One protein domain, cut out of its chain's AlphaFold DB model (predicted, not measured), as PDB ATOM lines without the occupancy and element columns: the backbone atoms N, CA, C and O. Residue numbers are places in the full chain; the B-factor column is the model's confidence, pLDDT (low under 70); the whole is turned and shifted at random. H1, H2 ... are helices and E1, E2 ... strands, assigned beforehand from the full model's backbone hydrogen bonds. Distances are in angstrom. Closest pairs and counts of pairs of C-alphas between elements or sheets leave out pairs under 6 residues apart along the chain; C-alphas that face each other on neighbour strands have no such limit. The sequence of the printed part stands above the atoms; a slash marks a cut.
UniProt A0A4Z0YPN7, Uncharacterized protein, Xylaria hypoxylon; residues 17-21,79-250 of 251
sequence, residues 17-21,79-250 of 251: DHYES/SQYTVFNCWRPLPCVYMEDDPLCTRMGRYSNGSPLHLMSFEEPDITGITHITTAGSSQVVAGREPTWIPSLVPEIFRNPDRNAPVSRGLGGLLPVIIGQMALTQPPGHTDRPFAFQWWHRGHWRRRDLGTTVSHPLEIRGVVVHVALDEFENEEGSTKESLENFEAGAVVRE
ATOM      1  N   ASP A  17     172.147 171.848 160.196       81.38
ATOM      2  CA  ASP A  17     171.317 171.674 161.392       81.38
ATOM      3  C   ASP A  17     169.896 172.247 161.258       81.38
ATOM      4  O   ASP A  17     169.038 171.971 162.094       81.38
ATOM      5  N   HIS A  18     169.615 172.995 160.188       85.62
ATOM      6  CA  HIS A  18     168.264 173.436 159.842       85.62
ATOM      7  C   HIS A  18     167.482 172.412 159.006       85.62
ATOM      8  O   HIS A  18     166.302 172.631 158.726       85.62
ATOM      9  N   TYR A  19     168.115 171.312 158.596       84.75
ATOM     10  CA  TYR A  19     167.419 170.177 158.001       84.75
ATOM     11  C   TYR A  19     166.908 169.234 159.090       84.75
ATOM     12  O   TYR A  19     167.578 168.980 160.091       84.75
ATOM     13  N   GLU A  20     165.720 168.675 158.869       82.12
ATOM     14  CA  GLU A  20     165.143 167.667 159.755       82.12
ATOM     15  C   GLU A  20     165.914 166.329 159.694       82.12
ATOM     16  O   GLU A  20     166.999 166.194 159.115       82.12
ATOM     17  N   SER A  21     165.380 165.290 160.338       77.12
ATOM     18  CA  SER A  21     165.940 163.945 160.228       77.12
ATOM     19  C   SER A  21     165.878 163.444 158.783       77.12
ATOM     20  O   SER A  21     164.797 163.320 158.211       77.12
ATOM     21  N   SER A  79     178.473 159.614 141.173       95.75
ATOM     22  CA  SER A  79     178.018 160.999 141.300       95.75
ATOM     23  C   SER A  79     176.985 161.146 142.415       95.75
ATOM     24  O   SER A  79     176.337 160.184 142.830       95.75
ATOM     25  N   GLN A  80     176.847 162.364 142.940       95.44
ATOM     26  CA  GLN A  80     175.877 162.672 143.984       95.44
ATOM     27  C   GLN A  80     175.321 164.072 143.785       95.44
ATOM     28  O   GLN A  80     176.079 165.018 143.603       95.44
ATOM     29  N   TYR A  81     173.999 164.197 143.857       95.44
ATOM     30  CA  TYR A  81     173.333 165.493 143.898       95.44
ATOM     31  C   TYR A  81     172.229 165.484 144.938       95.44
ATOM     32  O   TYR A  81     171.530 164.487 145.114       95.44
ATOM     33  N   THR A  82     172.004 166.637 145.552       93.88
ATOM     34  CA  THR A  82     170.763 166.895 146.275       93.88
ATOM     35  C   THR A  82     169.827 167.690 145.391       93.88
ATOM     36  O   THR A  82     170.194 168.752 144.894       93.88
ATOM     37  N   VAL A  83     168.610 167.185 145.206       93.25
ATOM     38  CA  VAL A  83     167.567 167.830 144.404       93.25
ATOM     39  C   VAL A  83     166.477 168.341 145.325       93.25
ATOM     40  O   VAL A  83     165.948 167.583 146.133       93.25
ATOM     41  N   PHE A  84     166.114 169.609 145.177       89.62
ATOM     42  CA  PHE A  84     165.080 170.282 145.949       89.62
ATOM     43  C   PHE A  84     163.896 170.673 145.075       89.62
ATOM     44  O   PHE A  84     164.050 171.168 143.955       89.62
ATOM     45  N   ASN A  85     162.701 170.537 145.643       82.38
ATOM     46  CA  ASN A  85     161.483 171.090 145.067       82.38
ATOM     47  C   ASN A  85     161.118 172.390 145.811       82.38
ATOM     48  O   ASN A  85     160.655 172.331 146.952       82.38
ATOM     49  N   CYS A  86     161.374 173.554 145.195       72.06
ATOM     50  CA  CYS A  86     161.350 174.874 145.854       72.06
ATOM     51  C   CYS A  86     160.112 175.729 145.512       72.06
ATOM     52  O   CYS A  86     160.208 176.943 145.348       72.06
ATOM     53  N   TRP A  87     158.918 175.121 145.466       65.12
ATOM     54  CA  TRP A  87     157.645 175.804 145.159       65.12
ATOM     55  C   TRP A  87     157.567 176.365 143.715       65.12
ATOM     56  O   TRP A  87     158.461 176.179 142.894       65.12
ATOM     57  N   ARG A  88     156.432 176.985 143.346       62.50
ATOM     58  CA  ARG A  88     156.044 177.270 141.945       62.50
ATOM     59  C   ARG A  88     157.016 178.141 141.119       62.50
ATOM     60  O   ARG A  88     157.096 177.866 139.924       62.50
ATOM     61  N   PRO A  89     157.696 179.177 141.649       61.03
ATOM     62  CA  PRO A  89     158.555 180.021 140.814       61.03
ATOM     63  C   PRO A  89     159.951 179.424 140.566       61.03
ATOM     64  O   PRO A  89     160.593 179.815 139.598       61.03
ATOM     65  N   LEU A  90     160.398 178.456 141.380       67.19
ATOM     66  CA  LEU A  90     161.685 177.762 141.242       67.19
ATOM     67  C   LEU A  90     161.472 176.250 141.372       67.19
ATOM     68  O   LEU A  90     161.769 175.648 142.405       67.19
ATOM     69  N   PRO A  91     160.914 175.606 140.341       66.44
ATOM     70  CA  PRO A  91     160.365 174.270 140.516       66.44
ATOM     71  C   PRO A  91     161.435 173.181 140.692       66.44
ATOM     72  O   PRO A  91     161.121 172.099 141.180       66.44
ATOM     73  N   CYS A  92     162.695 173.458 140.347       79.50
ATOM     74  CA  CYS A  92     163.810 172.569 140.642       79.50
ATOM     75  C   CYS A  92     165.098 173.354 140.885       79.50
ATOM     76  O   CYS A  92     165.554 174.104 140.018       79.50
ATOM     77  N   VAL A  93     165.711 173.094 142.036       88.00
ATOM     78  CA  VAL A  93     167.045 173.572 142.399       88.00
ATOM     79  C   VAL A  93     167.853 172.372 142.882       88.00
ATOM     80  O   VAL A  93     167.305 171.526 143.582       88.00
ATOM     81  N   TYR A  94     169.126 172.264 142.521       91.44
ATOM     82  CA  TYR A  94     169.980 171.155 142.956       91.44
ATOM     83  C   TYR A  94     171.401 171.601 143.274       91.44
ATOM     84  O   TYR A  94     171.808 172.688 142.893       91.44
ATOM     85  N   MET A  95     172.158 170.758 143.964       90.94
ATOM     86  CA  MET A  95     173.580 170.960 144.263       90.94
ATOM     87  C   MET A  95     174.343 169.648 144.120       90.94
ATOM     88  O   MET A  95     173.777 168.595 144.403       90.94
ATOM     89  N   GLU A  96     175.615 169.717 143.734       89.88
ATOM     90  CA  GLU A  96     176.532 168.571 143.559       89.88
ATOM     91  C   GLU A  96     177.036 167.989 144.898       89.88
ATOM     92  O   GLU A  96     178.139 167.461 145.007       89.88
ATOM     93  N   ASP A  97     176.269 168.139 145.978       86.69
ATOM     94  CA  ASP A  97     176.703 167.692 147.297       86.69
ATOM     95  C   ASP A  97     175.519 167.408 148.226       86.69
ATOM     96  O   ASP A  97     174.353 167.607 147.873       86.69
ATOM     97  N   ASP A  98     175.826 166.921 149.420       89.81
ATOM     98  CA  ASP A  98     174.892 166.671 150.506       89.81
ATOM     99  C   ASP A  98     174.819 167.891 151.449       89.81
ATOM    100  O   ASP A  98     175.811 168.229 152.108       89.81
ATOM    101  N   PRO A  99     173.654 168.551 151.582       88.25
ATOM    102  CA  PRO A  99     173.502 169.731 152.430       88.25
ATOM    103  C   PRO A  99     173.674 169.429 153.925       88.25
ATOM    104  O   PRO A  99     173.827 170.353 154.721       88.25
ATOM    105  N   LEU A 100     173.648 168.155 154.332       88.00
ATOM    106  CA  LEU A 100     173.905 167.752 155.713       88.00
ATOM    107  C   LEU A 100     175.404 167.711 156.032       88.00
ATOM    108  O   LEU A 100     175.770 167.803 157.205       88.00
ATOM    109  N   CYS A 101     176.256 167.607 155.009       85.31
ATOM    110  CA  CYS A 101     177.710 167.475 155.132       85.31
ATOM    111  C   CYS A 101     178.469 168.725 154.688       85.31
ATOM    112  O   CYS A 101     179.669 168.822 154.930       85.31
ATOM    113  N   THR A 102     177.783 169.682 154.060       77.44
ATOM    114  CA  THR A 102     178.407 170.857 153.454       77.44
ATOM    115  C   THR A 102     177.702 172.126 153.901       77.44
ATOM    116  O   THR A 102     176.484 172.263 153.803       77.44
ATOM    117  N   ARG A 103     178.480 173.101 154.387       67.94
ATOM    118  CA  ARG A 103     177.950 174.427 154.724       67.94
ATOM    119  C   ARG A 103     177.633 175.180 153.443       67.94
ATOM    120  O   ARG A 103     178.544 175.631 152.748       67.94
ATOM    121  N   MET A 104     176.351 175.376 153.164       68.06
ATOM    122  CA  MET A 104     175.949 176.248 152.073       68.06
ATOM    123  C   MET A 104     176.086 177.701 152.532       68.06
ATOM    124  O   MET A 104     175.390 178.166 153.431       68.06
ATOM    125  N   GLY A 105     177.028 178.438 151.941       61.91
ATOM    126  CA  GLY A 105     177.130 179.881 152.160       61.91
ATOM    127  C   GLY A 105     175.855 180.617 151.721       61.91
ATOM    128  O   GLY A 105     175.030 180.087 150.976       61.91
ATOM    129  N   ARG A 106     175.694 181.876 152.152       60.47
ATOM    130  CA  ARG A 106     174.594 182.733 151.672       60.47
ATOM    131  C   ARG A 106     174.649 182.860 150.142       60.47
ATOM    132  O   ARG A 106     175.734 182.996 149.582       60.47
ATOM    133  N   TYR A 107     173.483 182.905 149.488       57.78
ATOM    134  CA  TYR A 107     173.309 182.905 148.020       57.78
ATOM    135  C   TYR A 107     174.065 184.000 147.235       57.78
ATOM    136  O   TYR A 107     174.094 183.960 146.010       57.78
ATOM    137  N   SER A 108     174.690 184.972 147.904       46.59
ATOM    138  CA  SER A 108     175.354 186.125 147.291       46.59
ATOM    139  C   SER A 108     176.752 185.860 146.709       46.59
ATOM    140  O   SER A 108     177.236 186.707 145.968       46.59
ATOM    141  N   ASN A 109     177.394 184.716 146.991       43.25
ATOM    142  CA  ASN A 109     178.745 184.397 146.499       43.25
ATOM    143  C   ASN A 109     178.799 182.984 145.893       43.25
ATOM    144  O   ASN A 109     179.036 182.032 146.628       43.25
ATOM    145  N   GLY A 110     178.592 182.844 144.577       51.56
ATOM    146  CA  GLY A 110     178.832 181.576 143.864       51.56
ATOM    147  C   GLY A 110     178.078 180.387 144.462       51.56
ATOM    148  O   GLY A 110     178.698 179.394 144.829       51.56
ATOM    149  N   SER A 111     176.761 180.544 144.636       61.56
ATOM    150  CA  SER A 111     175.910 179.579 145.337       61.56
ATOM    151  C   SER A 111     176.136 178.136 144.856       61.56
ATOM    152  O   SER A 111     176.166 177.917 143.646       61.56
ATOM    153  N   PRO A 112     176.212 177.149 145.774       73.12
ATOM    154  CA  PRO A 112     176.255 175.730 145.405       73.12
ATOM    155  C   PRO A 112     174.938 175.240 144.785       73.12
ATOM    156  O   PRO A 112     174.862 174.110 144.320       73.12
ATOM    157  N   LEU A 113     173.886 176.066 144.818       82.88
ATOM    158  CA  LEU A 113     172.601 175.753 144.222       82.88
ATOM    159  C   LEU A 113     172.579 176.159 142.746       82.88
ATOM    160  O   LEU A 113     172.741 177.326 142.389       82.88
ATOM    161  N   HIS A 114     172.278 175.188 141.904       86.88
ATOM    162  CA  HIS A 114     172.040 175.332 140.484       86.88
ATOM    163  C   HIS A 114     170.540 175.326 140.206       86.88
ATOM    164  O   HIS A 114     169.789 174.486 140.708       86.88
ATOM    165  N   LEU A 115     170.104 176.273 139.378       86.62
ATOM    166  CA  LEU A 115     168.786 176.214 138.764       86.62
ATOM    167  C   LEU A 115     168.807 175.166 137.653       86.62
ATOM    168  O   LEU A 115     169.821 175.010 136.970       86.62
ATOM    169  N   MET A 116     167.680 174.483 137.458       89.19
ATOM    170  CA  MET A 116     167.528 173.580 136.321       89.19
ATOM    171  C   MET A 116     167.805 174.322 135.015       89.19
ATOM    172  O   MET A 116     167.156 175.313 134.691       89.19
ATOM    173  N   SER A 117     168.803 173.823 134.295       91.31
ATOM    174  CA  SER A 117     169.270 174.355 133.023       91.31
ATOM    175  C   SER A 117     169.662 173.199 132.114       91.31
ATOM    176  O   SER A 117     169.937 172.089 132.586       91.31
ATOM    177  N   PHE A 118     169.653 173.460 130.814       94.12
ATOM    178  CA  PHE A 118     169.901 172.450 129.795       94.12
ATOM    179  C   PHE A 118     171.054 172.874 128.894       94.12
ATOM    180  O   PHE A 118     171.326 174.069 128.729       94.12
ATOM    181  N   GLU A 119     171.717 171.891 128.300       94.25
ATOM    182  CA  GLU A 119     172.601 172.143 127.165       94.25
ATOM    183  C   GLU A 119     171.832 172.819 126.022       94.25
ATOM    184  O   GLU A 119     170.598 172.768 125.953       94.25
ATOM    185  N   GLU A 120     172.566 173.492 125.136       89.69
ATOM    186  CA  GLU A 120     171.964 174.122 123.967       89.69
ATOM    187  C   GLU A 120     171.225 173.060 123.134       89.69
ATOM    188  O   GLU A 120     171.836 172.050 122.777       89.69
ATOM    189  N   PRO A 121     169.934 173.257 122.810       84.19
ATOM    190  CA  PRO A 121     169.185 172.297 122.020       84.19
ATOM    191  C   PRO A 121     169.872 172.009 120.688       84.19
ATOM    192  O   PRO A 121     170.101 172.911 119.881       84.19
ATOM    193  N   ASP A 122     170.150 170.737 120.434       79.94
ATOM    194  CA  ASP A 122     170.711 170.288 119.172       79.94
ATOM    195  C   ASP A 122     169.652 169.600 118.289       79.94
ATOM    196  O   ASP A 122     168.458 169.520 118.600       79.94
ATOM    197  N   ILE A 123     170.095 169.097 117.136       83.81
ATOM    198  CA  ILE A 123     169.226 168.404 116.177       83.81
ATOM    199  C   ILE A 123     168.822 166.993 116.627       83.81
ATOM    200  O   ILE A 123     167.961 166.387 115.988       83.81
ATOM    201  N   THR A 124     169.435 166.447 117.681       89.12
ATOM    202  CA  THR A 124     169.130 165.096 118.170       89.12
ATOM    203  C   THR A 124     167.779 165.050 118.867       89.12
ATOM    204  O   THR A 124     167.174 163.985 118.928       89.12
ATOM    205  N   GLY A 125     167.293 166.188 119.376       92.00
ATOM    206  CA  GLY A 125     166.050 166.268 120.140       92.00
ATOM    207  C   GLY A 125     166.140 165.639 121.533       92.00
ATOM    208  O   GLY A 125     165.109 165.504 122.193       92.00
ATOM    209  N   ILE A 126     167.329 165.235 121.990       95.56
ATOM    210  CA  ILE A 126     167.561 164.810 123.373       95.56
ATOM    211  C   ILE A 126     167.865 166.056 124.202       95.56
ATOM    212  O   ILE A 126     168.650 166.906 123.801       95.56
ATOM    213  N   THR A 127     167.198 166.189 125.344       96.06
ATOM    214  CA  THR A 127     167.471 167.262 126.303       96.06
ATOM    215  C   THR A 127     168.483 166.782 127.327       96.06
ATOM    216  O   THR A 127     168.194 165.804 128.009       96.06
ATOM    217  N   HIS A 128     169.592 167.493 127.528       96.44
ATOM    218  CA  HIS A 128     170.559 167.169 128.582       96.44
ATOM    219  C   HIS A 128     170.476 168.167 129.731       96.44
ATOM    220  O   HIS A 128     170.706 169.360 129.538       96.44
ATOM    221  N   ILE A 129     170.140 167.684 130.931       94.94
ATOM    222  CA  ILE A 129     170.260 168.475 132.164       94.94
ATOM    223  C   ILE A 129     171.744 168.623 132.483       94.94
ATOM    224  O   ILE A 129     172.458 167.623 132.548       94.94
ATOM    225  N   THR A 130     172.195 169.846 132.743       92.94
ATOM    226  CA  THR A 130     173.600 170.116 133.056       92.94
ATOM    227  C   THR A 130     173.750 171.197 134.119       92.94
ATOM    228  O   THR A 130     172.813 171.935 134.443       92.94
ATOM    229  N   THR A 131     174.942 171.291 134.693       87.31
ATOM    230  CA  THR A 131     175.306 172.382 135.592       87.31
ATOM    231  C   THR A 131     175.710 173.587 134.748       87.31
ATOM    232  O   THR A 131     176.651 173.509 133.966       87.31
ATOM    233  N   ALA A 132     175.008 174.712 134.918       83.38
ATOM    234  CA  ALA A 132     175.241 175.952 134.167       83.38
ATOM    235  C   ALA A 132     175.026 175.823 132.642       83.38
ATOM    236  O   ALA A 132     175.826 176.306 131.840       83.38
ATOM    237  N   GLY A 133     173.914 175.202 132.249       86.50
ATOM    238  CA  GLY A 133     173.491 175.121 130.853       86.50
ATOM    239  C   GLY A 133     173.182 176.490 130.240       86.50
ATOM    240  O   GLY A 133     172.758 177.420 130.932       86.50
ATOM    241  N   SER A 134     173.376 176.612 128.924       88.94
ATOM    242  CA  SER A 134     173.067 177.833 128.166       88.94
ATOM    243  C   SER A 134     171.574 178.000 127.888       88.94
ATOM    244  O   SER A 134     171.128 179.116 127.618       88.94
ATOM    245  N   SER A 135     170.795 176.920 127.996       91.19
ATOM    246  CA  SER A 135     169.367 176.919 127.713       91.19
ATOM    247  C   SER A 135     168.514 176.826 128.977       91.19
ATOM    248  O   SER A 135     168.817 176.115 129.936       91.19
ATOM    249  N   GLN A 136     167.392 177.543 128.944       89.56
ATOM    250  CA  GLN A 136     166.315 177.487 129.937       89.56
ATOM    251  C   GLN A 136     165.079 176.764 129.389       89.56
ATOM    252  O   GLN A 136     164.020 176.785 130.006       89.56
ATOM    253  N   VAL A 137     165.180 176.156 128.208       91.81
ATOM    254  CA  VAL A 137     164.111 175.353 127.616       91.81
ATOM    255  C   VAL A 137     164.656 174.027 127.112       91.81
ATOM    256  O   VAL A 137     165.815 173.916 126.718       91.81
ATOM    257  N   VAL A 138     163.803 173.015 127.129       93.44
ATOM    258  CA  VAL A 138     164.159 171.657 126.722       93.44
ATOM    259  C   VAL A 138     164.404 171.553 125.215       93.44
ATOM    260  O   VAL A 138     163.881 172.337 124.415       93.44
ATOM    261  N   ALA A 139     165.181 170.552 124.810       90.94
ATOM    262  CA  ALA A 139     165.352 170.211 123.411       90.94
ATOM    263  C   ALA A 139     164.107 169.486 122.881       90.94
ATOM    264  O   ALA A 139     163.642 168.470 123.409       90.94
ATOM    265  N   GLY A 140     163.586 170.029 121.788       89.50
ATOM    266  CA  GLY A 140     162.497 169.453 121.027       89.50
ATOM    267  C   GLY A 140     161.082 169.796 121.495       89.50
ATOM    268  O   GLY A 140     160.840 170.358 122.566       89.50
ATOM    269  N   ARG A 141     160.123 169.476 120.625       91.44
ATOM    270  CA  ARG A 141     158.691 169.717 120.810       91.44
ATOM    271  C   ARG A 141     157.986 168.491 121.388       91.44
ATOM    272  O   ARG A 141     158.362 167.357 121.103       91.44
ATOM    273  N   GLU A 142     156.928 168.766 122.152       89.56
ATOM    274  CA  GLU A 142     155.968 167.782 122.685       89.56
ATOM    275  C   GLU A 142     156.550 166.625 123.540       89.56
ATOM    276  O   GLU A 142     156.085 165.497 123.404       89.56
ATOM    277  N   PRO A 143     157.507 166.864 124.463       92.50
ATOM    278  CA  PRO A 143     158.032 165.796 125.317       92.50
ATOM    279  C   PRO A 143     156.957 165.189 126.226       92.50
ATOM    280  O   PRO A 143     156.240 165.916 126.926       92.50
ATOM    281  N   THR A 144     156.878 163.858 126.267       92.12
ATOM    282  CA  THR A 144     155.877 163.107 127.051       92.12
ATOM    283  C   THR A 144     156.156 163.114 128.554       92.12
ATOM    284  O   THR A 144     155.239 162.934 129.360       92.12
ATOM    285  N   TRP A 145     157.404 163.365 128.958       91.38
ATOM    286  CA  TRP A 145     157.806 163.494 130.361       91.38
ATOM    287  C   TRP A 145     157.485 164.871 130.963       91.38
ATOM    288  O   TRP A 145     157.469 164.987 132.191       91.38
ATOM    289  N   ILE A 146     157.132 165.886 130.161       90.06
ATOM    290  CA  ILE A 146     156.596 167.175 130.645       90.06
ATOM    291  C   ILE A 146     155.056 167.117 130.719       90.06
ATOM    292  O   ILE A 146     154.419 166.692 129.755       90.06
ATOM    293  N   PRO A 147     154.412 167.575 131.815       86.00
ATOM    294  CA  PRO A 147     155.004 168.257 132.971       86.00
ATOM    295  C   PRO A 147     155.351 167.322 134.144       86.00
ATOM    296  O   PRO A 147     155.504 167.775 135.272       86.00
ATOM    297  N   SER A 148     155.372 166.006 133.918       85.12
ATOM    298  CA  SER A 148     155.406 165.019 135.007       85.12
ATOM    299  C   SER A 148     156.760 164.852 135.705       85.12
ATOM    300  O   SER A 148     156.767 164.510 136.883       85.12
ATOM    301  N   LEU A 149     157.873 165.071 134.998       87.62
ATOM    302  CA  LEU A 149     159.236 165.055 135.547       87.62
ATOM    303  C   LEU A 149     159.878 166.430 135.499       87.62
ATOM    304  O   LEU A 149     160.485 166.865 136.468       87.62
ATOM    305  N   VAL A 150     159.738 167.110 134.364       89.06
ATOM    306  CA  VAL A 150     160.240 168.468 134.188       89.06
ATOM    307  C   VAL A 150     159.045 169.414 134.095       89.06
ATOM    308  O   VAL A 150     158.104 169.127 133.350       89.06
ATOM    309  N   PRO A 151     159.057 170.527 134.840       86.88
ATOM    310  CA  PRO A 151     157.984 171.511 134.848       86.88
ATOM    311  C   PRO A 151     157.659 172.099 133.473       86.88
ATOM    312  O   PRO A 151     158.536 172.354 132.653       86.88
ATOM    313  N   GLU A 152     156.379 172.422 133.276       88.19
ATOM    314  CA  GLU A 152     155.844 173.001 132.035       88.19
ATOM    315  C   GLU A 152     156.554 174.295 131.599       88.19
ATOM    316  O   GLU A 152     156.649 174.570 130.407       88.19
ATOM    317  N   ILE A 153     157.085 175.075 132.549       87.25
ATOM    318  CA  ILE A 153     157.773 176.346 132.268       87.25
ATOM    319  C   ILE A 153     159.034 176.183 131.409       87.25
ATOM    320  O   ILE A 153     159.445 177.138 130.763       87.25
ATOM    321  N   PHE A 154     159.625 174.985 131.387       90.94
ATOM    322  CA  PHE A 154     160.815 174.680 130.595       90.94
ATOM    323  C   PHE A 154     160.469 174.194 129.180       90.94
ATOM    324  O   PHE A 154     161.363 173.853 128.409       90.94
ATOM    325  N   ARG A 155     159.182 174.115 128.808       92.00
ATOM    326  CA  ARG A 155     158.776 173.657 127.474       92.00
ATOM    327  C   ARG A 155     159.339 174.577 126.391       92.00
ATOM    328  O   ARG A 155     159.234 175.798 126.483       92.00
ATOM    329  N   ASN A 156     159.858 173.977 125.321       93.31
ATOM    330  CA  ASN A 156     160.317 174.718 124.156       93.31
ATOM    331  C   ASN A 156     159.137 175.407 123.439       93.31
ATOM    332  O   ASN A 156     158.210 174.714 123.002       93.31
ATOM    333  N   PRO A 157     159.135 176.746 123.308       91.56
ATOM    334  CA  PRO A 157     158.068 177.460 122.615       91.56
ATOM    335  C   PRO A 157     158.204 177.410 121.085       91.56
ATOM    336  O   PRO A 157     157.240 177.739 120.386       91.56
ATOM    337  N   ASP A 158     159.372 177.036 120.546       90.69
ATOM    338  CA  ASP A 158     159.597 176.979 119.105       90.69
ATOM    339  C   ASP A 158     158.852 175.793 118.479       90.69
ATOM    340  O   ASP A 158     159.118 174.621 118.746       90.69
ATOM    341  N   ARG A 159     157.921 176.108 117.576       88.06
ATOM    342  CA  ARG A 159     157.131 175.114 116.838       88.06
ATOM    343  C   ARG A 159     157.958 174.336 115.814       88.06
ATOM    344  O   ARG A 159     157.514 173.270 115.383       88.06
ATOM    345  N   ASN A 160     159.114 174.873 115.423       90.31
ATOM    346  CA  ASN A 160     160.048 174.261 114.483       90.31
ATOM    347  C   ASN A 160     161.128 173.424 115.176       90.31
ATOM    348  O   ASN A 160     161.947 172.822 114.482       90.31
ATOM    349  N   ALA A 161     161.130 173.363 116.513       90.50
ATOM    350  CA  ALA A 161     162.035 172.495 117.245       90.50
ATOM    351  C   ALA A 161     161.877 171.030 116.781       90.50
ATOM    352  O   ALA A 161     160.762 170.608 116.430       90.50
ATOM    353  N   PRO A 162     162.964 170.234 116.779       92.06
ATOM    354  CA  PRO A 162     162.892 168.813 116.447       92.06
ATOM    355  C   PRO A 162     161.897 168.088 117.361       92.06
ATOM    356  O   PRO A 162     161.548 168.572 118.431       92.06
ATOM    357  N   VAL A 163     161.405 166.915 116.967       93.25
ATOM    358  CA  VAL A 163     160.603 166.094 117.894       93.25
ATOM    359  C   VAL A 163     161.492 165.697 119.070       93.25
ATOM    360  O   VAL A 163     162.650 165.339 118.848       93.25
ATOM    361  N   SER A 164     160.975 165.779 120.300       95.00
ATOM    362  CA  SER A 164     161.748 165.317 121.451       95.00
ATOM    363  C   SER A 164     162.117 163.837 121.287       95.00
ATOM    364  O   SER A 164     161.404 163.051 120.660       95.00
ATOM    365  N   ARG A 165     163.279 163.457 121.802       96.00
ATOM    366  CA  ARG A 165     163.795 162.082 121.792       96.00
ATOM    367  C   ARG A 165     164.052 161.558 123.196       96.00
ATOM    368  O   ARG A 165     164.215 160.347 123.362       96.00
ATOM    369  N   GLY A 166     164.023 162.440 124.190       96.19
ATOM    370  CA  GLY A 166     164.129 162.084 125.590       96.19
ATOM    371  C   GLY A 166     164.851 163.130 126.430       96.19
ATOM    372  O   GLY A 166     165.126 164.245 125.986       96.19
ATOM    373  N   LEU A 167     165.171 162.712 127.647       96.56
ATOM    374  CA  LEU A 167     165.885 163.448 128.677       96.56
ATOM    375  C   LEU A 167     167.116 162.639 129.107       96.56
ATOM    376  O   LEU A 167     167.004 161.452 129.418       96.56
ATOM    377  N   GLY A 168     168.268 163.294 129.134       96.44
ATOM    378  CA  GLY A 168     169.568 162.795 129.566       96.44
ATOM    379  C   GLY A 168     170.315 163.840 130.395       96.44
ATOM    380  O   GLY A 168     169.716 164.793 130.908       96.44
ATOM    381  N   GLY A 169     171.628 163.679 130.512       95.75
ATOM    382  CA  GLY A 169     172.490 164.498 131.363       95.75
ATOM    383  C   GLY A 169     172.528 163.982 132.800       95.75
ATOM    384  O   GLY A 169     172.489 162.774 133.013       95.75
ATOM    385  N   LEU A 170     172.594 164.892 133.777       96.25
ATOM    386  CA  LEU A 170     172.812 164.582 135.199       96.25
ATOM    387  C   LEU A 170     171.823 163.530 135.753       96.25
ATOM    388  O   LEU A 170     170.712 163.863 136.186       96.25
ATOM    389  N   LEU A 171     172.244 162.261 135.811       96.94
ATOM    390  CA  LEU A 171     171.412 161.132 136.234       96.94
ATOM    391  C   LEU A 171     170.873 161.292 137.664       96.94
ATOM    392  O   LEU A 171     169.669 161.085 137.854       96.94
ATOM    393  N   PRO A 172     171.675 161.713 138.666       96.81
ATOM    394  CA  PRO A 172     171.162 161.945 140.013       96.81
ATOM    395  C   PRO A 172     170.025 162.973 140.050       96.81
ATOM    396  O   PRO A 172     169.071 162.816 140.811       96.81
ATOM    397  N   VAL A 173     170.083 164.001 139.192       95.81
ATOM    398  CA  VAL A 173     169.043 165.035 139.117       95.81
ATOM    399  C   VAL A 173     167.751 164.463 138.539       95.81
ATOM    400  O   VAL A 173     166.676 164.699 139.093       95.81
ATOM    401  N   ILE A 174     167.845 163.659 137.476       96.00
ATOM    402  CA  ILE A 174     166.695 162.969 136.867       96.00
ATOM    403  C   ILE A 174     166.029 162.023 137.878       96.00
ATOM    404  O   ILE A 174     164.811 162.069 138.061       96.00
ATOM    405  N   ILE A 175     166.818 161.205 138.582       96.31
ATOM    406  CA  ILE A 175     166.328 160.296 139.630       96.31
ATOM    407  C   ILE A 175     165.673 161.091 140.770       96.31
ATOM    408  O   ILE A 175     164.595 160.726 141.244       96.31
ATOM    409  N   GLY A 176     166.275 162.208 141.182       94.56
ATOM    410  CA  GLY A 176     165.715 163.084 142.209       94.56
ATOM    411  C   GLY A 176     164.366 163.677 141.799       94.56
ATOM    412  O   GLY A 176     163.442 163.692 142.612       94.56
ATOM    413  N   GLN A 177     164.198 164.075 140.532       91.88
ATOM    414  CA  GLN A 177     162.897 164.505 140.001       91.88
ATOM    415  C   GLN A 177     161.851 163.393 140.091       91.88
ATOM    416  O   GLN A 177     160.746 163.634 140.576       91.88
ATOM    417  N   MET A 178     162.206 162.164 139.699       93.00
ATOM    418  CA  MET A 178     161.311 161.007 139.818       93.00
ATOM    419  C   MET A 178     160.879 160.788 141.272       93.00
ATOM    420  O   MET A 178     159.682 160.686 141.548       93.00
ATOM    421  N   ALA A 179     161.830 160.782 142.208       92.12
ATOM    422  CA  ALA A 179     161.575 160.617 143.639       92.12
ATOM    423  C   ALA A 179     160.662 161.725 144.199       92.12
ATOM    424  O   ALA A 179     159.707 161.456 144.934       92.12
ATOM    425  N   LEU A 180     160.909 162.977 143.805       89.06
ATOM    426  CA  LEU A 180     160.156 164.148 144.258       89.06
ATOM    427  C   LEU A 180     158.727 164.221 143.707       89.06
ATOM    428  O   LEU A 180     157.935 165.025 144.208       89.06
ATOM    429  N   THR A 181     158.351 163.346 142.771       86.50
ATOM    430  CA  THR A 181     156.944 163.179 142.387       86.50
ATOM    431  C   THR A 181     156.089 162.584 143.511       86.50
ATOM    432  O   THR A 181     154.868 162.721 143.470       86.50
ATOM    433  N   GLN A 182     156.686 161.936 144.520       86.38
ATOM    434  CA  GLN A 182     155.978 161.226 145.595       86.38
ATOM    435  C   GLN A 182     156.159 161.877 146.958       86.38
ATOM    436  O   GLN A 182     157.244 162.381 147.212       86.38
ATOM    437  N   PRO A 183     155.169 161.845 147.864       82.81
ATOM    438  CA  PRO A 183     155.257 162.483 149.181       82.81
ATOM    439  C   PRO A 183     156.421 161.954 150.049       82.81
ATOM    440  O   PRO A 183     157.010 160.915 149.733       82.81
ATOM    441  N   PRO A 184     156.783 162.663 151.138       82.12
ATOM    442  CA  PRO A 184     157.803 162.205 152.083       82.12
ATOM    443  C   PRO A 184     157.559 160.761 152.546       82.12
ATOM    444  O   PRO A 184     156.416 160.354 152.745       82.12
ATOM    445  N   GLY A 185     158.631 159.974 152.673       84.25
ATOM    446  CA  GLY A 185     158.560 158.553 153.045       84.25
ATOM    447  C   GLY A 185     158.105 157.599 151.930       84.25
ATOM    448  O   GLY A 185     157.975 156.401 152.173       84.25
ATOM    449  N   HIS A 186     157.851 158.103 150.719       88.25
ATOM    450  CA  HIS A 186     157.397 157.312 149.566       88.25
ATOM    451  C   HIS A 186     158.199 157.596 148.285       88.25
ATOM    452  O   HIS A 186     157.722 157.347 147.177       88.25
ATOM    453  N   THR A 187     159.408 158.143 148.425       89.69
ATOM    454  CA  THR A 187     160.316 158.490 147.318       89.69
ATOM    455  C   THR A 187     160.819 157.270 146.541       89.69
ATOM    456  O   THR A 187     161.276 157.409 145.413       89.69
ATOM    457  N   ASP A 188     160.689 156.077 147.116       92.81
ATOM    458  CA  ASP A 188     161.040 154.775 146.552       92.81
ATOM    459  C   ASP A 188     159.994 154.227 145.563       92.81
ATOM    460  O   ASP A 188     160.319 153.432 144.680       92.81
ATOM    461  N   ARG A 189     158.733 154.661 145.673       91.62
ATOM    462  CA  ARG A 189     157.612 154.143 144.869       91.62
ATOM    463  C   ARG A 189     157.825 154.192 143.351       91.62
ATOM    464  O   ARG A 189     157.473 153.201 142.711       91.62
ATOM    465  N   PRO A 190     158.374 155.262 142.738       91.38
ATOM    466  CA  PRO A 190     158.574 155.295 141.289       91.38
ATOM    467  C   PRO A 190     159.444 154.141 140.786       91.38
ATOM    468  O   PRO A 190     159.223 153.627 139.690       91.38
ATOM    469  N   PHE A 191     160.388 153.708 141.619       94.25
ATOM    470  CA  PHE A 191     161.332 152.638 141.332       94.25
ATOM    471  C   PHE A 191     160.734 151.274 141.694       94.25
ATOM    472  O   PHE A 191     160.660 150.389 140.846       94.25
ATOM    473  N   ALA A 192     160.187 151.135 142.907       93.38
ATOM    474  CA  ALA A 192     159.572 149.893 143.380       93.38
ATOM    475  C   ALA A 192     158.378 149.434 142.521       93.38
ATOM    476  O   ALA A 192     158.143 148.238 142.366       93.38
ATOM    477  N   PHE A 193     157.625 150.376 141.943       91.56
ATOM    478  CA  PHE A 193     156.484 150.092 141.067       91.56
ATOM    479  C   PHE A 193     156.805 150.214 139.569       91.56
ATOM    480  O   PHE A 193     155.875 150.217 138.757       91.56
ATOM    481  N   GLN A 194     158.088 150.309 139.196       92.00
ATOM    482  CA  GLN A 194     158.557 150.326 137.802       92.00
ATOM    483  C   GLN A 194     157.868 151.395 136.934       92.00
ATOM    484  O   GLN A 194     157.420 151.140 135.810       92.00
ATOM    485  N   TRP A 195     157.722 152.611 137.463       91.81
ATOM    486  CA  TRP A 195     157.202 153.740 136.685       91.81
ATOM    487  C   TRP A 195     158.246 154.277 135.717       91.81
ATOM    488  O   TRP A 195     157.888 154.738 134.635       91.81
ATOM    489  N   TRP A 196     159.520 154.170 136.085       93.81
ATOM    490  CA  TRP A 196     160.630 154.232 135.150       93.81
ATOM    491  C   TRP A 196     161.047 152.801 134.801       93.81
ATOM    492  O   TRP A 196     161.465 152.043 135.673       93.81
ATOM    493  N   HIS A 197     160.853 152.407 133.545       93.75
ATOM    494  CA  HIS A 197     161.131 151.049 133.080       93.75
ATOM    495  C   HIS A 197     161.477 151.062 131.595       93.75
ATOM    496  O   HIS A 197     160.774 151.664 130.782       93.75
ATOM    497  N   ARG A 198     162.571 150.390 131.237       94.12
ATOM    498  CA  ARG A 198     163.151 150.334 129.885       94.12
ATOM    499  C   ARG A 198     163.423 151.711 129.290       94.12
ATOM    500  O   ARG A 198     163.247 151.936 128.098       94.12
ATOM    501  N   GLY A 199     163.825 152.643 130.150       93.94
ATOM    502  CA  GLY A 199     164.020 154.042 129.794       93.94
ATOM    503  C   GLY A 199     162.721 154.830 129.625       93.94
ATOM    504  O   GLY A 199     162.791 156.025 129.416       93.94
ATOM    505  N   HIS A 200     161.531 154.242 129.737       94.44
ATOM    506  CA  HIS A 200     160.277 154.981 129.590       94.44
ATOM    507  C   HIS A 200     159.753 155.446 130.945       94.44
ATOM    508  O   HIS A 200     159.658 154.656 131.887       94.44
ATOM    509  N   TRP A 201     159.377 156.723 131.034       92.88
ATOM    510  CA  TRP A 201     158.685 157.265 132.198       92.88
ATOM    511  C   TRP A 201     157.172 157.182 132.011       92.88
ATOM    512  O   TRP A 201     156.599 157.727 131.065       92.88
ATOM    513  N   ARG A 202     156.505 156.508 132.945       87.44
ATOM    514  CA  ARG A 202     155.053 156.349 132.961       87.44
ATOM    515  C   ARG A 202     154.445 157.305 133.970       87.44
ATOM    516  O   ARG A 202     154.410 157.032 135.169       87.44
ATOM    517  N   ARG A 203     153.878 158.395 133.460       69.88
ATOM    518  CA  ARG A 203     153.036 159.294 134.249       69.88
ATOM    519  C   ARG A 203     151.870 158.510 134.865       69.88
ATOM    520  O   ARG A 203     151.107 157.849 134.163       69.88
ATOM    521  N   ARG A 204     151.705 158.613 136.185       67.69
ATOM    522  CA  ARG A 204     150.531 158.107 136.905       67.69
ATOM    523  C   ARG A 204     149.780 159.280 137.528       67.69
ATOM    524  O   ARG A 204     150.296 159.958 138.411       67.69
ATOM    525  N   ASP A 205     148.536 159.476 137.103       54.75
ATOM    526  CA  ASP A 205     147.592 160.439 137.689       54.75
ATOM    527  C   ASP A 205     146.818 159.803 138.866       54.75
ATOM    528  O   ASP A 205     145.600 159.916 138.969       54.75
ATOM    529  N   LEU A 206     147.500 159.079 139.763       50.03
ATOM    530  CA  LEU A 206     146.846 158.343 140.862       50.03
ATOM    531  C   LEU A 206     146.474 159.227 142.069       50.03
ATOM    532  O   LEU A 206     146.216 158.711 143.151       50.03
ATOM    533  N   GLY A 207     146.493 160.556 141.933       49.03
ATOM    534  CA  GLY A 207     146.274 161.487 143.051       49.03
ATOM    535  C   GLY A 207     147.364 161.455 144.137       49.03
ATOM    536  O   GLY A 207     147.317 162.257 145.062       49.03
ATOM    537  N   THR A 208     148.360 160.570 144.021       50.00
ATOM    538  CA  THR A 208     149.531 160.470 144.911       50.00
ATOM    539  C   THR A 208     150.709 161.323 144.445       50.00
ATOM    540  O   THR A 208     151.677 161.488 145.182       50.00
ATOM    541  N   THR A 209     150.646 161.843 143.219       56.38
ATOM    542  CA  THR A 209     151.694 162.669 142.621       56.38
ATOM    543  C   THR A 209     151.601 164.082 143.180       56.38
ATOM    544  O   THR A 209     150.587 164.766 143.008       56.38
ATOM    545  N   VAL A 210     152.652 164.527 143.866       59.78
ATOM    546  CA  VAL A 210     152.705 165.856 144.479       59.78
ATOM    547  C   VAL A 210     152.894 166.892 143.373       59.78
ATOM    548  O   VAL A 210     154.007 167.205 142.970       59.78
ATOM    549  N   SER A 211     151.786 167.425 142.863       55.44
ATOM    550  CA  SER A 211     151.800 168.517 141.876       55.44
ATOM    551  C   SER A 211     152.143 169.873 142.500       55.44
ATOM    552  O   SER A 211     152.544 170.798 141.799       55.44
ATOM    553  N   HIS A 212     151.964 169.994 143.819       60.47
ATOM    554  CA  HIS A 212     152.100 171.232 144.581       60.47
ATOM    555  C   HIS A 212     152.614 170.920 145.989       60.47
ATOM    556  O   HIS A 212     151.806 170.788 146.911       60.47
ATOM    557  N   PRO A 213     153.930 170.743 146.180       60.62
ATOM    558  CA  PRO A 213     154.460 170.553 147.520       60.62
ATOM    559  C   PRO A 213     154.198 171.818 148.337       60.62
ATOM    560  O   PRO A 213     154.489 172.931 147.898       60.62
ATOM    561  N   LEU A 214     153.597 171.633 149.510       62.88
ATOM    562  CA  LEU A 214     153.352 172.709 150.473       62.88
ATOM    563  C   LEU A 214     154.612 173.030 151.294       62.88
ATOM    564  O   LEU A 214     154.676 174.076 151.929       62.88
ATOM    565  N   GLU A 215     155.610 172.145 151.250       73.75
ATOM    566  CA  GLU A 215     156.843 172.205 152.029       73.75
ATOM    567  C   GLU A 215     158.050 171.991 151.115       73.75
ATOM    568  O   GLU A 215     158.025 171.136 150.222       73.75
ATOM    569  N   ILE A 216     159.117 172.760 151.347       80.62
ATOM    570  CA  ILE A 216     160.402 172.502 150.695       80.62
ATOM    571  C   ILE A 216     160.971 171.217 151.252       80.62
ATOM    572  O   ILE A 216     161.066 171.030 152.462       80.62
ATOM    573  N   ARG A 217     161.422 170.365 150.342       84.06
ATOM    574  CA  ARG A 217     162.143 169.151 150.685       84.06
ATOM    575  C   ARG A 217     163.181 168.836 149.630       84.06
ATOM    576  O   ARG A 217     163.023 169.206 148.461       84.06
ATOM    577  N   GLY A 218     164.216 168.140 150.076       90.12
ATOM    578  CA  GLY A 218     165.288 167.633 149.241       90.12
ATOM    579  C   GLY A 218     165.326 166.112 149.231       90.12
ATOM    580  O   GLY A 218     164.849 165.465 150.164       90.12
ATOM    581  N   VAL A 219     165.911 165.551 148.182       93.31
ATOM    582  CA  VAL A 219     166.347 164.154 148.132       93.31
ATOM    583  C   VAL A 219     167.823 164.162 147.764       93.31
ATOM    584  O   VAL A 219     168.187 164.716 146.727       93.31
ATOM    585  N   VAL A 220     168.655 163.562 148.616       94.88
ATOM    586  CA  VAL A 220     170.041 163.234 148.269       94.88
ATOM    587  C   VAL A 220     169.995 161.988 147.394       94.88
ATOM    588  O   VAL A 220     169.434 160.967 147.792       94.88
ATOM    589  N   VAL A 221     170.546 162.083 146.192       97.12
ATOM    590  CA  VAL A 221     170.666 160.964 145.263       97.12
ATOM    591  C   VAL A 221     172.137 160.640 145.112       97.12
ATOM    592  O   VAL A 221     172.908 161.456 144.611       97.12
ATOM    593  N   HIS A 222     172.501 159.439 145.539       97.25
ATOM    594  CA  HIS A 222     173.839 158.890 145.410       97.25
ATOM    595  C   HIS A 222     173.812 157.785 144.356       97.25
ATOM    596  O   HIS A 222     173.070 156.812 144.488       97.25
ATOM    597  N   VAL A 223     174.597 157.955 143.296       97.69
ATOM    598  CA  VAL A 223     174.787 156.953 142.247       97.69
ATOM    599  C   VAL A 223     176.169 156.353 142.442       97.69
ATOM    600  O   VAL A 223     177.162 157.079 142.488       97.69
ATOM    601  N   ALA A 224     176.230 155.032 142.551       97.19
ATOM    602  CA  ALA A 224     177.461 154.282 142.748       97.19
ATOM    603  C   ALA A 224     177.623 153.195 141.683       97.19
ATOM    604  O   ALA A 224     176.652 152.789 141.039       97.19
ATOM    605  N   LEU A 225     178.863 152.747 141.512       96.56
ATOM    606  CA  LEU A 225     179.193 151.575 140.716       96.56
ATOM    607  C   LEU A 225     178.799 150.306 141.479       96.56
ATOM    608  O   LEU A 225     178.991 150.191 142.688       96.56
ATOM    609  N   ASP A 226     178.267 149.335 140.753       93.56
ATOM    610  CA  ASP A 226     177.869 148.022 141.252       93.56
ATOM    611  C   ASP A 226     179.026 147.020 141.130       93.56
ATOM    612  O   ASP A 226     178.894 145.951 140.536       93.56
ATOM    613  N   GLU A 227     180.199 147.390 141.637       90.38
ATOM    614  CA  GLU A 227     181.452 146.659 141.395       90.38
ATOM    615  C   GLU A 227     181.500 145.272 142.052       90.38
ATOM    616  O   GLU A 227     182.173 144.377 141.551       90.38
ATOM    617  N   PHE A 228     180.731 145.051 143.121       90.31
ATOM    618  CA  PHE A 228     180.698 143.762 143.823       90.31
ATOM    619  C   PHE A 228     179.810 142.701 143.152       90.31
ATOM    620  O   PHE A 228     179.998 141.512 143.400       90.31
ATOM    621  N   GLU A 229     178.857 143.098 142.297       89.75
ATOM    622  CA  GLU A 229     177.970 142.163 141.579       89.75
ATOM    623  C   GLU A 229     178.010 142.321 140.044       89.75
ATOM    624  O   GLU A 229     177.468 141.475 139.328       89.75
ATOM    625  N   ASN A 230     178.628 143.383 139.516       89.50
ATOM    626  CA  ASN A 230     178.697 143.693 138.085       89.50
ATOM    627  C   ASN A 230     179.930 144.552 137.723       89.50
ATOM    628  O   ASN A 230     179.797 145.614 137.112       89.50
ATOM    629  N   GLU A 231     181.128 144.088 138.080       87.25
ATOM    630  CA  GLU A 231     182.399 144.795 137.837       87.25
ATOM    631  C   GLU A 231     182.601 145.203 136.363       87.25
ATOM    632  O   GLU A 231     182.969 146.339 136.073       87.25
ATOM    633  N   GLU A 232     182.301 144.310 135.413       87.75
ATOM    634  CA  GLU A 232     182.524 144.571 133.981       87.75
ATOM    635  C   GLU A 232     181.479 145.518 133.363       87.75
ATOM    636  O   GLU A 232     181.781 146.248 132.420       87.75
ATOM    637  N   GLY A 233     180.237 145.496 133.859       87.75
ATOM    638  CA  GLY A 233     179.124 146.256 133.282       87.75
ATOM    639  C   GLY A 233     178.815 147.574 133.994       87.75
ATOM    640  O   GLY A 233     178.191 148.454 133.400       87.75
ATOM    641  N   SER A 234     179.221 147.727 135.257       93.12
ATOM    642  CA  SER A 234     178.977 148.922 136.069       93.12
ATOM    643  C   SER A 234     180.241 149.768 136.180       93.12
ATOM    644  O   SER A 234     180.841 149.909 137.240       93.12
ATOM    645  N   THR A 235     180.656 150.329 135.048       95.44
ATOM    646  CA  THR A 235     181.840 151.190 134.972       95.44
ATOM    647  C   THR A 235     181.455 152.664 134.908       95.44
ATOM    648  O   THR A 235     180.336 153.025 134.528       95.44
ATOM    649  N   LYS A 236     182.419 153.539 135.220       96.56
ATOM    650  CA  LYS A 236     182.269 154.986 135.033       96.56
ATOM    651  C   LYS A 236     181.903 155.336 133.586       96.56
ATOM    652  O   LYS A 236     180.972 156.098 133.367       96.56
ATOM    653  N   GLU A 237     182.591 154.738 132.615       96.56
ATOM    654  CA  GLU A 237     182.345 154.959 131.185       96.56
ATOM    655  C   GLU A 237     180.930 154.519 130.778       96.56
ATOM    656  O   GLU A 237     180.256 155.195 130.002       96.56
ATOM    657  N   SER A 238     180.438 153.403 131.322       94.81
ATOM    658  CA  SER A 238     179.072 152.936 131.071       94.81
ATOM    659  C   SER A 238     178.024 153.942 131.560       94.81
ATOM    660  O   SER A 238     177.036 154.171 130.861       94.81
ATOM    661  N   LEU A 239     178.240 154.567 132.723       95.75
ATOM    662  CA  LEU A 239     177.357 155.612 133.248       95.75
ATOM    663  C   LEU A 239     177.485 156.931 132.474       95.75
ATOM    664  O   LEU A 239     176.459 157.517 132.144       95.75
ATOM    665  N   GLU A 240     178.696 157.348 132.100       96.62
ATOM    666  CA  GLU A 240     178.917 158.535 131.256       96.62
ATOM    667  C   GLU A 240     178.199 158.384 129.900       96.62
ATOM    668  O   GLU A 240     177.488 159.286 129.454       96.62
ATOM    669  N   ASN A 241     178.293 157.208 129.273       95.62
ATOM    670  CA  ASN A 241     177.570 156.897 128.038       95.62
ATOM    671  C   ASN A 241     176.047 156.854 128.236       95.62
ATOM    672  O   ASN A 241     175.289 157.215 127.332       95.62
ATOM    673  N   PHE A 242     175.587 156.404 129.404       95.12
ATOM    674  CA  PHE A 242     174.168 156.391 129.739       95.12
ATOM    675  C   PHE A 242     173.610 157.812 129.906       95.12
ATOM    676  O   PHE A 242     172.551 158.109 129.351       95.12
ATOM    677  N   GLU A 243     174.341 158.694 130.591       95.62
ATOM    678  CA  GLU A 243     174.008 160.116 130.763       95.62
ATOM    679  C   GLU A 243     174.083 160.902 129.449       95.62
ATOM    680  O   GLU A 243     173.245 161.770 129.205       95.62
ATOM    681  N   ALA A 244     175.031 160.573 128.565       94.50
ATOM    682  CA  ALA A 244     175.113 161.154 127.225       94.50
ATOM    683  C   ALA A 244     173.923 160.757 126.329       94.50
ATOM    684  O   ALA A 244     173.607 161.452 125.360       94.50
ATOM    685  N   GLY A 245     173.250 159.646 126.636       94.38
ATOM    686  CA  GLY A 245     172.049 159.188 125.947       94.38
ATOM    687  C   GLY A 245     170.740 159.707 126.554       94.38
ATOM    688  O   GLY A 245     170.701 160.556 127.436       94.38
ATOM    689  N   ALA A 246     169.623 159.154 126.077       94.88
ATOM    690  CA  ALA A 246     168.309 159.382 126.676       94.88
ATOM    691  C   ALA A 246     168.066 158.394 127.832       94.88
ATOM    692  O   ALA A 246     167.657 157.249 127.605       94.88
ATOM    693  N   VAL A 247     168.297 158.863 129.062       96.44
ATOM    694  CA  VAL A 247     167.966 158.175 130.324       96.44
ATOM    695  C   VAL A 247     166.454 157.948 130.431       96.44
ATOM    696  O   VAL A 247     165.989 156.856 130.775       96.44
ATOM    697  N   VAL A 248     165.674 158.976 130.082       96.31
ATOM    698  CA  VAL A 248     164.230 158.881 129.857       96.31
ATOM    699  C   VAL A 248     163.960 159.066 128.371       96.31
ATOM    700  O   VAL A 248     164.300 160.092 127.799       96.31
ATOM    701  N   ARG A 249     163.347 158.082 127.730       95.25
ATOM    702  CA  ARG A 249     163.022 158.055 126.305       95.25
ATOM    703  C   ARG A 249     161.605 158.555 126.077       95.25
ATOM    704  O   ARG A 249     160.727 158.351 126.918       95.25
ATOM    705  N   GLU A 250     161.380 159.155 124.913       92.69
ATOM    706  CA  GLU A 250     160.015 159.399 124.449       92.69
ATOM    707  C   GLU A 250     159.253 158.092 124.214       92.69
ATOM    708  O   GLU A 250     159.844 157.065 123.860       92.69
TER     709      GLU A 250
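AT A GLANCE: This is residues 17 to 21 and 79 to 250 of the 251 residues of an uncharacterized protein of Xylaria hypoxylon (UniProt A0A4Z0YPN7). Little regular structure marks this domain: H1 packs on one face of an antiparallel sheet, order E2 E1 E5, and H4 packs on a small parallel pair, E3 E4, among long loops. Along the 177 printed residues come E1 E2 E3 E4 H1 H2 E5 H3 H4, of mixed class, holding only 54 residues. It is compact, with radius of gyration of the C-alphas 16.2 A, spanning 48 by 43 by 38 A.

HOW THE PARTS SIT: Start at E1, residues 79 to 85; it forms a hairpin with E2, residues 93 to 95 (N 84 to O 93, 2.8 A). E5, residues 217 to 224, is antiparallel to E1; N 221 and O 81 are 2.8 A apart. H1, residues 171 to 180, is over E1 and E5, height 7.3 A; its closest C-alphas to E5 are Pro 172 and Val 221, 5.4 A. E3, residues 126 to 130, and E4, residues 166 to 169, are parallel; N 168 and O 127 are 2.8 A apart. H4, residues 236 to 244, comes closest to E4 at C-alphas Glu 243 and Gly 169, 4.7 A. H2, residues 189 to 192, only just touches H1, with 3 pairs of C-alphas within 8 A, closest Pro 190 and Met 178, 6.5 A; H3, residues 227 to 230, touches no helix. In H1 and H4 every O i to N i+4 pair is within hydrogen-bond range; H2 and H3 are too short for one.

IN THESE COORDINATES: Find C-alpha 79 at (178.018, 160.999, 141.300), where E1 begins its 19.7 A; E5 spans 22.8 A, H1 14.1 A. H4 ends at C-alpha 244, (175.113, 161.154, 127.225).

THE WHOLE: Residues 22 to 78 are cut out, a 22.6 A gap between C-alphas 21 and 79. Links E2 to E3, E3 to E4 and H2 to E5 are long. Expect pLDDT under 70 at residues 87 to 91, 103 to 111 and 203 to 214.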